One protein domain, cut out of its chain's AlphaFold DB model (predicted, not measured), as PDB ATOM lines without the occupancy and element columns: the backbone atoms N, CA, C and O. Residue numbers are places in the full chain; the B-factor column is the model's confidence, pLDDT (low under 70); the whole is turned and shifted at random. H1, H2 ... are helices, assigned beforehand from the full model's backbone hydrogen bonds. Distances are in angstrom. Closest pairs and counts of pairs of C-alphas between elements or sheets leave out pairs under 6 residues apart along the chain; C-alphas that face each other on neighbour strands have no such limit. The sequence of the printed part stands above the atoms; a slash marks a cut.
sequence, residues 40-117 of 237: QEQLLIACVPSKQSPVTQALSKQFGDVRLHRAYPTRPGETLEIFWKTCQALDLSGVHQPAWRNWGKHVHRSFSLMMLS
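AT A GLANCE: This is residues 40 to 117 of the 237 residues of an uncharacterized protein of Hypsizygus marmoreus (UniProt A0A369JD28). This domain has little regular structure: H3 runs along one side with H1 near it, H2 lies at the opposite side, and the long unnamed stretch 47 to 79 leads from H1 out to one end of the longest axis, about residue 65, and folds back to H2. The printed part has 78 residues, with three named helices in the order H1, H2, H3 and no named strand; the class is all helix, though these hold only 28 residues. It is compact, with a radius of gyration of the C-alphas of 12.7 A and spans of 36 by 26 by 21 A.

IN THESE COORDINATES: Find C-alpha 107 at (48.269, -27.820, -7.341); from there H3, residues 107 to 117, runs 16.4 A to C-alpha 117 at (40.658, -22.678, -20.947). H1, residues 40 to 46, starts at (54.361, -33.965, -24.323) and spans 9.9 A. H2, residues 80 to 89, spans 14.2 A.

HOW THE PARTS SIT: H3 and H1 are near each other, with 5 pairs of C-alphas within 10 A. H2 is apart from both. Every O i to N i+4 pair is within hydrogen-bond range in H1 and H2; in H3 0 of 7 are, beside 3 of 8 O i to N i+3 pairs.

THE WHOLE: C-alphas 81 and 117 are farthest apart, at 37.1 A. The printed part has no cut, and both links are long. Look for pLDDT under 70 at residues 74 to 78 and 105 to 117.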
ATOM      1  N   GLN A  40      53.234 -33.170 -24.819       81.50
ATOM      2  CA  GLN A  40      54.361 -33.965 -24.323       81.50
ATOM      3  C   GLN A  40      54.818 -33.469 -22.949       81.50
ATOM      4  O   GLN A  40      55.013 -34.269 -22.033       81.50
ATOM      5  N   GLU A  41      54.917 -32.157 -22.770       81.56
ATOM      6  CA  GLU A  41      55.229 -31.527 -21.493       81.56
ATOM      7  C   GLU A  41      54.132 -31.778 -20.452       81.56
ATOM      8  O   GLU A  41      54.442 -32.084 -19.302       81.56
ATOM      9  N   GLN A  42      52.854 -31.732 -20.838       80.50
ATOM     10  CA  GLN A  42      51.728 -32.048 -19.954       80.50
ATOM     11  C   GLN A  42      51.827 -33.471 -19.402       80.50
ATOM     12  O   GLN A  42      51.610 -33.675 -18.209       80.50
ATOM     13  N   LEU A  43      52.195 -34.447 -20.239       83.19
ATOM     14  CA  LEU A  43      52.419 -35.828 -19.805       83.19
ATOM     15  C   LEU A  43      53.583 -35.940 -18.816       83.19
ATOM     16  O   LEU A  43      53.463 -36.620 -17.794       83.19
ATOM     17  N   LEU A  44      54.688 -35.234 -19.078       84.06
ATOM     18  CA  LEU A  44      55.841 -35.199 -18.175       84.06
ATOM     19  C   LEU A  44      55.480 -34.585 -16.823       84.06
ATOM     20  O   LEU A  44      55.872 -35.105 -15.779       84.06
ATOM     21  N   ILE A  45      54.704 -33.503 -16.832       81.44
ATOM     22  CA  ILE A  45      54.259 -32.836 -15.610       81.44
ATOM     23  C   ILE A  45      53.281 -33.729 -14.840       81.44
ATOM     24  O   ILE A  45      53.436 -33.887 -13.629       81.44
ATOM     25  N   ALA A  46      52.330 -34.356 -15.531       80.75
ATOM     26  CA  ALA A  46      51.383 -35.298 -14.940       80.75
ATOM     27  C   ALA A  46      52.039 -36.615 -14.487       80.75
ATOM     28  O   ALA A  46      51.437 -37.369 -13.725       80.75
ATOM     29  N   CYS A  47      53.283 -36.879 -14.903       85.00
ATOM     30  CA  CYS A  47      54.013 -38.121 -14.642       85.00
ATOM     31  C   CYS A  47      53.332 -39.359 -15.258       85.00
ATOM     32  O   CYS A  47      53.358 -40.454 -14.686       85.00
ATOM     33  N   VAL A  48      52.737 -39.181 -16.438       85.38
ATOM     34  CA  VAL A  48      51.964 -40.191 -17.168       85.38
ATOM     35  C   VAL A  48      52.712 -40.571 -18.457       85.38
ATOM     36  O   VAL A  48      53.329 -39.703 -19.080       85.38
ATOM     37  N   PRO A  49      52.713 -41.848 -18.882       86.38
ATOM     38  CA  PRO A  49      53.330 -42.253 -20.141       86.38
ATOM     39  C   PRO A  49      52.588 -41.698 -21.368       86.38
ATOM     40  O   PRO A  49      51.454 -41.228 -21.305       86.38
ATOM     41  N   SER A  50      53.229 -41.804 -22.535       85.62
ATOM     42  CA  SER A  50      52.637 -41.393 -23.815       85.62
ATOM     43  C   SER A  50      51.295 -42.077 -24.104       85.62
ATOM     44  O   SER A  50      51.108 -43.239 -23.742       85.62
ATOM     45  N   LYS A  51      50.423 -41.407 -24.877       84.88
ATOM     46  CA  LYS A  51      49.116 -41.921 -25.344       84.88
ATOM     47  C   LYS A  51      48.075 -42.104 -24.234       84.88
ATOM     48  O   LYS A  51      47.170 -42.929 -24.371       84.88
ATOM     49  N   GLN A  52      48.184 -41.329 -23.165       84.88
ATOM     50  CA  GLN A  52      47.180 -41.238 -22.108       84.88
ATOM     51  C   GLN A  52      46.758 -39.783 -21.900       84.88
ATOM     52  O   GLN A  52      47.375 -38.859 -22.437       84.88
ATOM     53  N   SER A  53      45.666 -39.572 -21.177       83.44
ATOM     54  CA  SER A  53      45.274 -38.241 -20.731       83.44
ATOM     55  C   SER A  53      46.174 -37.823 -19.562       83.44
ATOM     56  O   SER A  53      46.448 -38.633 -18.686       83.44
ATOM     57  N   PRO A  54      46.646 -36.573 -19.500       81.00
ATOM     58  CA  PRO A  54      47.427 -36.084 -18.361       81.00
ATOM     59  C   PRO A  54      46.556 -35.740 -17.137       81.00
ATOM     60  O   PRO A  54      47.087 -35.416 -16.079       81.00
ATOM     61  N   VAL A  55      45.223 -35.791 -17.254       78.19
ATOM     62  CA  VAL A  55      44.291 -35.464 -16.154       78.19
ATOM     63  C   VAL A  55      43.552 -36.704 -15.648       78.19
ATOM     64  O   VAL A  55      43.296 -36.849 -14.451       78.19
ATOM     65  N   THR A  56      43.202 -37.614 -16.554       83.25
ATOM     66  CA  THR A  56      42.346 -38.773 -16.288       83.25
ATOM     67  C   THR A  56      43.005 -40.062 -16.746       83.25
ATOM     68  O   THR A  56      43.852 -40.051 -17.625       83.25
ATOM     69  N   GLN A  57      42.541 -41.194 -16.224       84.50
ATOM     70  CA  GLN A  57      42.984 -42.543 -16.597       84.50
ATOM     71  C   GLN A  57      42.563 -42.967 -18.020       84.50
ATOM     72  O   GLN A  57      42.575 -44.151 -18.349       84.50
ATOM     73  N   ALA A  58      42.152 -42.015 -18.862       86.00
ATOM     74  CA  ALA A  58      41.738 -42.273 -20.230       86.00
ATOM     75  C   ALA A  58      42.952 -42.606 -21.105       86.00
ATOM     76  O   ALA A  58      43.924 -41.846 -21.174       86.00
ATOM     77  N   LEU A  59      42.868 -43.712 -21.836       87.12
ATOM     78  CA  LEU A  59      43.825 -44.078 -22.875       87.12
ATOM     79  C   LEU A  59      43.476 -43.381 -24.193       87.12
ATOM     80  O   LEU A  59      42.314 -43.105 -24.476       87.12
ATOM     81  N   SER A  60      44.459 -43.208 -25.074       84.19
ATOM     82  CA  SER A  60      44.264 -42.578 -26.388       84.19
ATOM     83  C   SER A  60      43.155 -43.223 -27.233       84.19
ATOM     84  O   SER A  60      42.477 -42.526 -27.978       84.19
ATOM     85  N   LYS A  61      42.916 -44.535 -27.094       85.69
ATOM     86  CA  LYS A  61      41.817 -45.241 -27.787       85.69
ATOM     87  C   LYS A  61      40.425 -44.873 -27.265       85.69
ATOM     88  O   LYS A  61      39.440 -45.117 -27.949       85.69
ATOM     89  N   GLN A  62      40.357 -44.364 -26.042       85.38
ATOM     90  CA  GLN A  62      39.132 -43.946 -25.371       85.38
ATOM     91  C   GLN A  62      38.874 -42.449 -25.576       85.38
ATOM     92  O   GLN A  62      37.834 -41.950 -25.174       85.38
ATOM     93  N   PHE A  63      39.790 -41.711 -26.210       81.00
ATOM     94  CA  PHE A  63      39.576 -40.291 -26.463       81.00
ATOM     95  C   PHE A  63      38.362 -40.075 -27.369       81.00
ATOM     96  O   PHE A  63      38.209 -40.697 -28.422       81.00
ATOM     97  N   GLY A  64      37.480 -39.178 -26.929       75.62
ATOM     98  CA  GLY A  64      36.217 -38.903 -27.600       75.62
ATOM     99  C   GLY A  64      35.138 -39.960 -27.355       75.62
ATOM    100  O   GLY A  64      34.184 -40.010 -28.139       75.62
ATOM    101  N   ASP A  65      35.271 -40.804 -26.331       81.75
ATOM    102  CA  ASP A  65      34.133 -41.526 -25.770       81.75
ATOM    103  C   ASP A  65      33.308 -40.620 -24.836       81.75
ATOM    104  O   ASP A  65      33.770 -39.591 -24.356       81.75
ATOM    105  N   VAL A  66      32.047 -40.994 -24.606       77.44
ATOM    106  CA  VAL A  66      31.120 -40.236 -23.737       77.44
ATOM    107  C   VAL A  66      31.408 -40.503 -22.249       77.44
ATOM    108  O   VAL A  66      30.764 -39.953 -21.358       77.44
ATOM    109  N   ARG A  67      32.324 -41.427 -21.945       81.19
ATOM    110  CA  ARG A  67      32.493 -41.954 -20.593       81.19
ATOM    111  C   ARG A  67      33.371 -41.021 -19.774       81.19
ATOM    112  O   ARG A  67      34.432 -40.584 -20.200       81.19
ATOM    113  N   LEU A  68      32.943 -40.775 -18.541       79.25
ATOM    114  CA  LEU A  68      33.756 -40.054 -17.574       79.25
ATOM    115  C   LEU A  68      34.849 -40.984 -17.046       79.25
ATOM    116  O   LEU A  68      34.575 -41.944 -16.324       79.25
ATOM    117  N   HIS A  69      36.093 -40.686 -17.406       82.94
ATOM    118  CA  HIS A  69      37.262 -41.394 -16.892       82.94
ATOM    119  C   HIS A  69      37.687 -40.817 -15.546       82.94
ATOM    120  O   HIS A  69      37.641 -39.608 -15.317       82.94
ATOM    121  N   ARG A  70      38.124 -41.691 -14.640       83.19
ATOM    122  CA  ARG A  70      38.541 -41.305 -13.290       83.19
ATOM    123  C   ARG A  70      39.817 -40.453 -13.343       83.19
ATOM    124  O   ARG A  70      40.740 -40.757 -14.093       83.19
ATOM    125  N   ALA A  71      39.879 -39.405 -12.523       80.44
ATOM    126  CA  ALA A  71      41.091 -38.609 -12.329       80.44
ATOM    127  C   ALA A  71      42.175 -39.408 -11.584       80.44
ATOM    128  O   ALA A  71      41.861 -40.241 -10.728       80.44
ATOM    129  N   TYR A  72      43.448 -39.140 -11.875       75.88
ATOM    130  CA  TYR A  72      44.543 -39.781 -11.141       75.88
ATOM    131  C   TYR A  72      44.543 -39.388  -9.651       75.88
ATOM    132  O   TYR A  72      44.122 -38.285  -9.293       75.88
ATOM    133  N   PRO A  73      45.005 -40.278  -8.755       71.88
ATOM    134  CA  PRO A  73      45.150 -39.952  -7.343       71.88
ATOM    135  C   PRO A  73      46.329 -38.999  -7.106       71.88
ATOM    136  O   PRO A  73      47.395 -39.150  -7.692       71.88
ATOM    137  N   THR A  74      46.162 -38.074  -6.157       64.38
ATOM    138  CA  THR A  74      47.134 -37.013  -5.837       64.38
ATOM    139  C   THR A  74      48.497 -37.530  -5.361       64.38
ATOM    140  O   THR A  74      49.509 -36.857  -5.549       64.38
ATOM    141  N   ARG A  75      48.527 -38.705  -4.714       66.62
ATOM    142  CA  ARG A  75      49.739 -39.427  -4.294       66.62
ATOM    143  C   ARG A  75      49.457 -40.933  -4.250       66.62
ATOM    144  O   ARG A  75      48.673 -41.363  -3.404       66.62
ATOM    145  N   PRO A  76      50.061 -41.742  -5.128       58.78
ATOM    146  CA  PRO A  76      49.891 -43.186  -5.082       58.78
ATOM    147  C   PRO A  76      50.809 -43.776  -3.996       58.78
ATOM    148  O   PRO A  76      51.925 -44.162  -4.289       58.78
ATOM    149  N   GLY A  77      50.364 -43.834  -2.739       60.19
ATOM    150  CA  GLY A  77      51.047 -44.574  -1.660       60.19
ATOM    151  C   GLY A  77      52.051 -43.784  -0.803       60.19
ATOM    152  O   GLY A  77      52.631 -42.793  -1.236       60.19
ATOM    153  N   GLU A  78      52.227 -44.234   0.447       66.94
ATOM    154  CA  GLU A  78      53.084 -43.592   1.466       66.94
ATOM    155  C   GLU A  78      54.519 -44.147   1.492       66.94
ATOM    156  O   GLU A  78      55.468 -43.399   1.719       66.94
ATOM    157  N   THR A  79      54.686 -45.445   1.215       77.62
ATOM    158  CA  THR A  79      55.986 -46.135   1.170       77.62
ATOM    159  C   THR A  79      56.412 -46.377  -0.272       77.62
ATOM    160  O   THR A  79      55.577 -46.673  -1.124       77.62
ATOM    161  N   LEU A  80      57.716 -46.336  -0.542       80.75
ATOM    162  CA  LEU A  80      58.287 -46.457  -1.886       80.75
ATOM    163  C   LEU A  80      57.875 -47.753  -2.625       80.75
ATOM    164  O   LEU A  80      57.555 -47.727  -3.810       80.75
ATOM    165  N   GLU A  81      57.788 -48.881  -1.916       81.25
ATOM    166  CA  GLU A  81      57.306 -50.150  -2.485       81.25
ATOM    167  C   GLU A  81      55.824 -50.107  -2.875       81.25
ATOM    168  O   GLU A  81      55.432 -50.600  -3.935       81.25
ATOM    169  N   ILE A  82      54.990 -49.508  -2.019       82.75
ATOM    170  CA  ILE A  82      53.558 -49.320  -2.281       82.75
ATOM    171  C   ILE A  82      53.393 -48.356  -3.454       82.75
ATOM    172  O   ILE A  82      52.557 -48.592  -4.322       82.75
ATOM    173  N   PHE A  83      54.228 -47.321  -3.515       83.69
ATOM    174  CA  PHE A  83      54.249 -46.352  -4.598       83.69
ATOM    175  C   PHE A  83      54.496 -47.017  -5.948       83.69
ATOM    176  O   PHE A  83      53.662 -46.880  -6.841       83.69
ATOM    177  N   TRP A  84      55.554 -47.820  -6.093       83.25
ATOM    178  CA  TRP A  84      55.811 -48.505  -7.365       83.25
ATOM    179  C   TRP A  84      54.710 -49.486  -7.749       83.25
ATOM    180  O   TRP A  84      54.281 -49.477  -8.903       83.25
ATOM    181  N   LYS A  85      54.199 -50.276  -6.796       86.19
ATOM    182  CA  LYS A  85      53.072 -51.190  -7.056       86.19
ATOM    183  C   LYS A  85      51.831 -50.434  -7.530       86.19
ATOM    184  O   LYS A  85      51.162 -50.867  -8.463       86.19
ATOM    185  N   THR A  86      51.543 -49.289  -6.916       83.94
ATOM    186  CA  THR A  86      50.382 -48.460  -7.262       83.94
ATOM    187  C   THR A  86      50.581 -47.761  -8.606       83.94
ATOM    188  O   THR A  86      49.661 -47.735  -9.416       83.94
ATOM    189  N   CYS A  87      51.779 -47.245  -8.891       84.88
ATOM    190  CA  CYS A  87      52.105 -46.676 -10.196       84.88
ATOM    191  C   CYS A  87      51.991 -47.714 -11.311       84.88
ATOM    192  O   CYS A  87      51.415 -47.404 -12.345       84.88
ATOM    193  N   GLN A  88      52.471 -48.938 -11.088       85.75
ATOM    194  CA  GLN A  88      52.345 -50.022 -12.059       85.75
ATOM    195  C   GLN A  88      50.880 -50.423 -12.279       85.75
ATOM    196  O   GLN A  88      50.479 -50.655 -13.410       85.75
ATOM    197  N   ALA A  89      50.066 -50.458 -11.219       85.94
ATOM    198  CA  ALA A  89      48.638 -50.758 -11.331       85.94
ATOM    199  C   ALA A  89      47.830 -49.658 -12.046       85.94
ATOM    200  O   ALA A  89      46.747 -49.931 -12.556       85.94
ATOM    201  N   LEU A  90      48.329 -48.418 -12.048       83.00
ATOM    202  CA  LEU A  90      47.680 -47.246 -12.646       83.00
ATOM    203  C   LEU A  90      48.349 -46.776 -13.948       83.00
ATOM    204  O   LEU A  90      48.020 -45.691 -14.426       83.00
ATOM    205  N   ASP A  91      49.294 -47.551 -14.482       83.56
ATOM    206  CA  ASP A  91      50.099 -47.214 -15.661       83.56
ATOM    207  C   ASP A  91      50.771 -45.827 -15.587       83.56
ATOM    208  O   ASP A  91      50.853 -45.103 -16.576       83.56
ATOM    209  N   LEU A  92      51.269 -45.434 -14.413       84.75
ATOM    210  CA  LEU A  92      52.000 -44.179 -14.206       84.75
ATOM    211  C   LEU A  92      53.500 -44.352 -14.464       84.75
ATOM    212  O   LEU A  92      54.071 -45.412 -14.218       84.75
ATOM    213  N   SER A  93      54.184 -43.267 -14.844       82.94
ATOM    214  CA  SER A  93      55.630 -43.285 -15.128       82.94
ATOM    215  C   SER A  93      56.512 -43.542 -13.890       82.94
ATOM    216  O   SER A  93      57.726 -43.680 -14.031       82.94
ATOM    217  N   GLY A  94      55.946 -43.576 -12.677       80.69
ATOM    218  CA  GLY A  94      56.689 -43.878 -11.447       80.69
ATOM    219  C   GLY A  94      57.604 -42.749 -10.957       80.69
ATOM    220  O   GLY A  94      58.587 -43.006 -10.263       80.69
ATOM    221  N   VAL A  95      57.307 -41.492 -11.304       83.75
ATOM    222  CA  VAL A  95      58.074 -40.327 -10.837       83.75
ATOM    223  C   VAL A  95      57.784 -40.077  -9.355       83.75
ATOM    224  O   VAL A  95      56.745 -39.532  -8.994       83.75
ATOM    225  N   HIS A  96      58.717 -40.463  -8.486       78.50
ATOM    226  CA  HIS A  96      58.545 -40.368  -7.031       78.50
ATOM    227  C   HIS A  96      58.517 -38.921  -6.505       78.50
ATOM    228  O   HIS A  96      57.797 -38.609  -5.559       78.50
ATOM    229  N   GLN A  97      59.294 -38.013  -7.110       80.31
ATOM    230  CA  GLN A  97      59.399 -36.620  -6.664       80.31
ATOM    231  C   GLN A  97      59.151 -35.628  -7.806       80.31
ATOM    232  O   GLN A  97      60.098 -35.020  -8.310       80.31
ATOM    233  N   PRO A  98      57.885 -35.410  -8.209       81.38
ATOM    234  CA  PRO A  98      57.577 -34.392  -9.200       81.38
ATOM    235  C   PRO A  98      57.946 -32.996  -8.688       81.38
ATOM    236  O   PRO A  98      57.913 -32.708  -7.484       81.38
ATOM    237  N   ALA A  99      58.294 -32.097  -9.609       80.69
ATOM    238  CA  ALA A  99      58.746 -30.749  -9.260       80.69
ATOM    239  C   ALA A  99      57.681 -29.939  -8.504       80.69
ATOM    240  O   ALA A  99      57.999 -29.071  -7.704       80.69
ATOM    241  N   TRP A 100      56.404 -30.230  -8.712       80.19
ATOM    242  CA  TRP A 100      55.293 -29.530  -8.073       80.19
ATOM    243  C   TRP A 100      54.861 -30.152  -6.726       80.19
ATOM    244  O   TRP A 100      53.949 -29.643  -6.081       80.19
ATOM    245  N   ARG A 101      55.530 -31.215  -6.245       79.56
ATOM    246  CA  ARG A 101      55.137 -31.997  -5.044       79.56
ATOM    247  C   ARG A 101      55.003 -31.206  -3.739       79.56
ATOM    248  O   ARG A 101      54.313 -31.650  -2.821       79.56
ATOM    249  N   ASN A 102      55.744 -30.110  -3.622       80.31
ATOM    250  CA  ASN A 102      55.881 -29.287  -2.419       80.31
ATOM    251  C   ASN A 102      55.281 -27.887  -2.594       80.31
ATOM    252  O   ASN A 102      55.622 -26.981  -1.835       80.31
ATOM    253  N   TRP A 103      54.428 -27.722  -3.600       79.00
ATOM    254  CA  TRP A 103      53.812 -26.460  -3.964       79.00
ATOM    255  C   TRP A 103      52.341 -26.500  -3.559       79.00
ATOM    256  O   TRP A 103      51.547 -27.160  -4.222       79.00
ATOM    257  N   GLY A 104      51.991 -25.851  -2.447       70.94
ATOM    258  CA  GLY A 104      50.626 -25.754  -1.924       70.94
ATOM    259  C   GLY A 104      49.807 -27.050  -1.808       70.94
ATOM    260  O   GLY A 104      50.245 -28.163  -2.088       70.94
ATOM    261  N   LYS A 105      48.544 -26.908  -1.391       61.78
ATOM    262  CA  LYS A 105      47.531 -27.987  -1.463       61.78
ATOM    263  C   LYS A 105      46.682 -27.917  -2.744       61.78
ATOM    264  O   LYS A 105      45.953 -28.857  -3.049       61.78
ATOM    265  N   HIS A 106      46.773 -26.819  -3.498       52.97
ATOM    266  CA  HIS A 106      45.880 -26.503  -4.624       52.97
ATOM    267  C   HIS A 106      46.383 -26.972  -5.997       52.97
ATOM    268  O   HIS A 106      45.650 -26.907  -6.985       52.97
ATOM    269  N   VAL A 107      47.604 -27.494  -6.072       54.56
ATOM    270  CA  VAL A 107      48.269 -27.820  -7.341       54.56
ATOM    271  C   VAL A 107      47.578 -28.922  -8.135       54.56
ATOM    272  O   VAL A 107      47.501 -28.838  -9.354       54.56
ATOM    273  N   HIS A 108      46.984 -29.915  -7.474       50.69
ATOM    274  CA  HIS A 108      46.398 -31.050  -8.188       50.69
ATOM    275  C   HIS A 108      45.060 -30.728  -8.878       50.69
ATOM    276  O   HIS A 108      44.765 -31.267  -9.939       50.69
ATOM    277  N   ARG A 109      44.243 -29.826  -8.310       47.56
ATOM    278  CA  ARG A 109      42.985 -29.377  -8.952       47.56
ATOM    279  C   ARG A 109      43.239 -28.398 -10.103       47.56
ATOM    280  O   ARG A 109      42.464 -28.350 -11.051       47.56
ATOM    281  N   SER A 110      44.351 -27.675 -10.027       44.44
ATOM    282  CA  SER A 110      44.781 -26.650 -10.981       44.44
ATOM    283  C   SER A 110      45.167 -27.212 -12.356       44.44
ATOM    284  O   SER A 110      44.929 -26.567 -13.375       44.44
ATOM    285  N   PHE A 111      45.664 -28.455 -12.419       48.72
ATOM    286  CA  PHE A 111      45.941 -29.141 -13.693       48.72
ATOM    287  C   PHE A 111      44.684 -29.397 -14.540       48.72
ATOM    288  O   PHE A 111      44.766 -29.430 -15.765       48.72
ATOM    289  N   SER A 112      43.514 -29.533 -13.906       45.94
ATOM    290  CA  SER A 112      42.259 -29.863 -14.593       45.94
ATOM    291  C   SER A 112      41.582 -28.652 -15.246       45.94
ATOM    292  O   SER A 112      40.866 -28.822 -16.227       45.94
ATOM    293  N   LEU A 113      41.797 -27.438 -14.722       38.59
ATOM    294  CA  LEU A 113      41.145 -26.214 -15.211       38.59
ATOM    295  C   LEU A 113      41.770 -25.681 -16.505       38.59
ATOM    296  O   LEU A 113      41.075 -25.088 -17.325       38.59
ATOM    297  N   MET A 114      43.069 -25.911 -16.714       41.28
ATOM    298  CA  MET A 114      43.785 -25.300 -17.835       41.28
ATOM    299  C   MET A 114      43.553 -25.998 -19.181       41.28
ATOM    300  O   MET A 114      43.667 -25.364 -20.232       41.28
ATOM    301  N   MET A 115      43.181 -27.279 -19.156       41.50
ATOM    302  CA  MET A 115      42.865 -28.027 -20.376       41.50
ATOM    303  C   MET A 115      41.682 -27.449 -21.138       41.50
ATOM    304  O   MET A 115      41.673 -27.488 -22.362       41.50
ATOM    305  N   LEU A 116      40.704 -26.907 -20.413       41.22
ATOM    306  CA  LEU A 116      39.483 -26.360 -20.996       41.22
ATOM    307  C   LEU A 116      39.640 -24.886 -21.400       41.22
ATOM    308  O   LEU A 116      38.990 -24.452 -22.343       41.22
ATOM    309  N   SER A 117      40.526 -24.128 -20.740       38.16
ATOM    310  CA  SER A 117      40.658 -22.678 -20.947       38.16
ATOM    311  C   SER A 117      41.789 -22.243 -21.880       38.16
ATOM    312  O   SER A 117      41.812 -21.088 -22.308       38.16
TER     313      SER A 117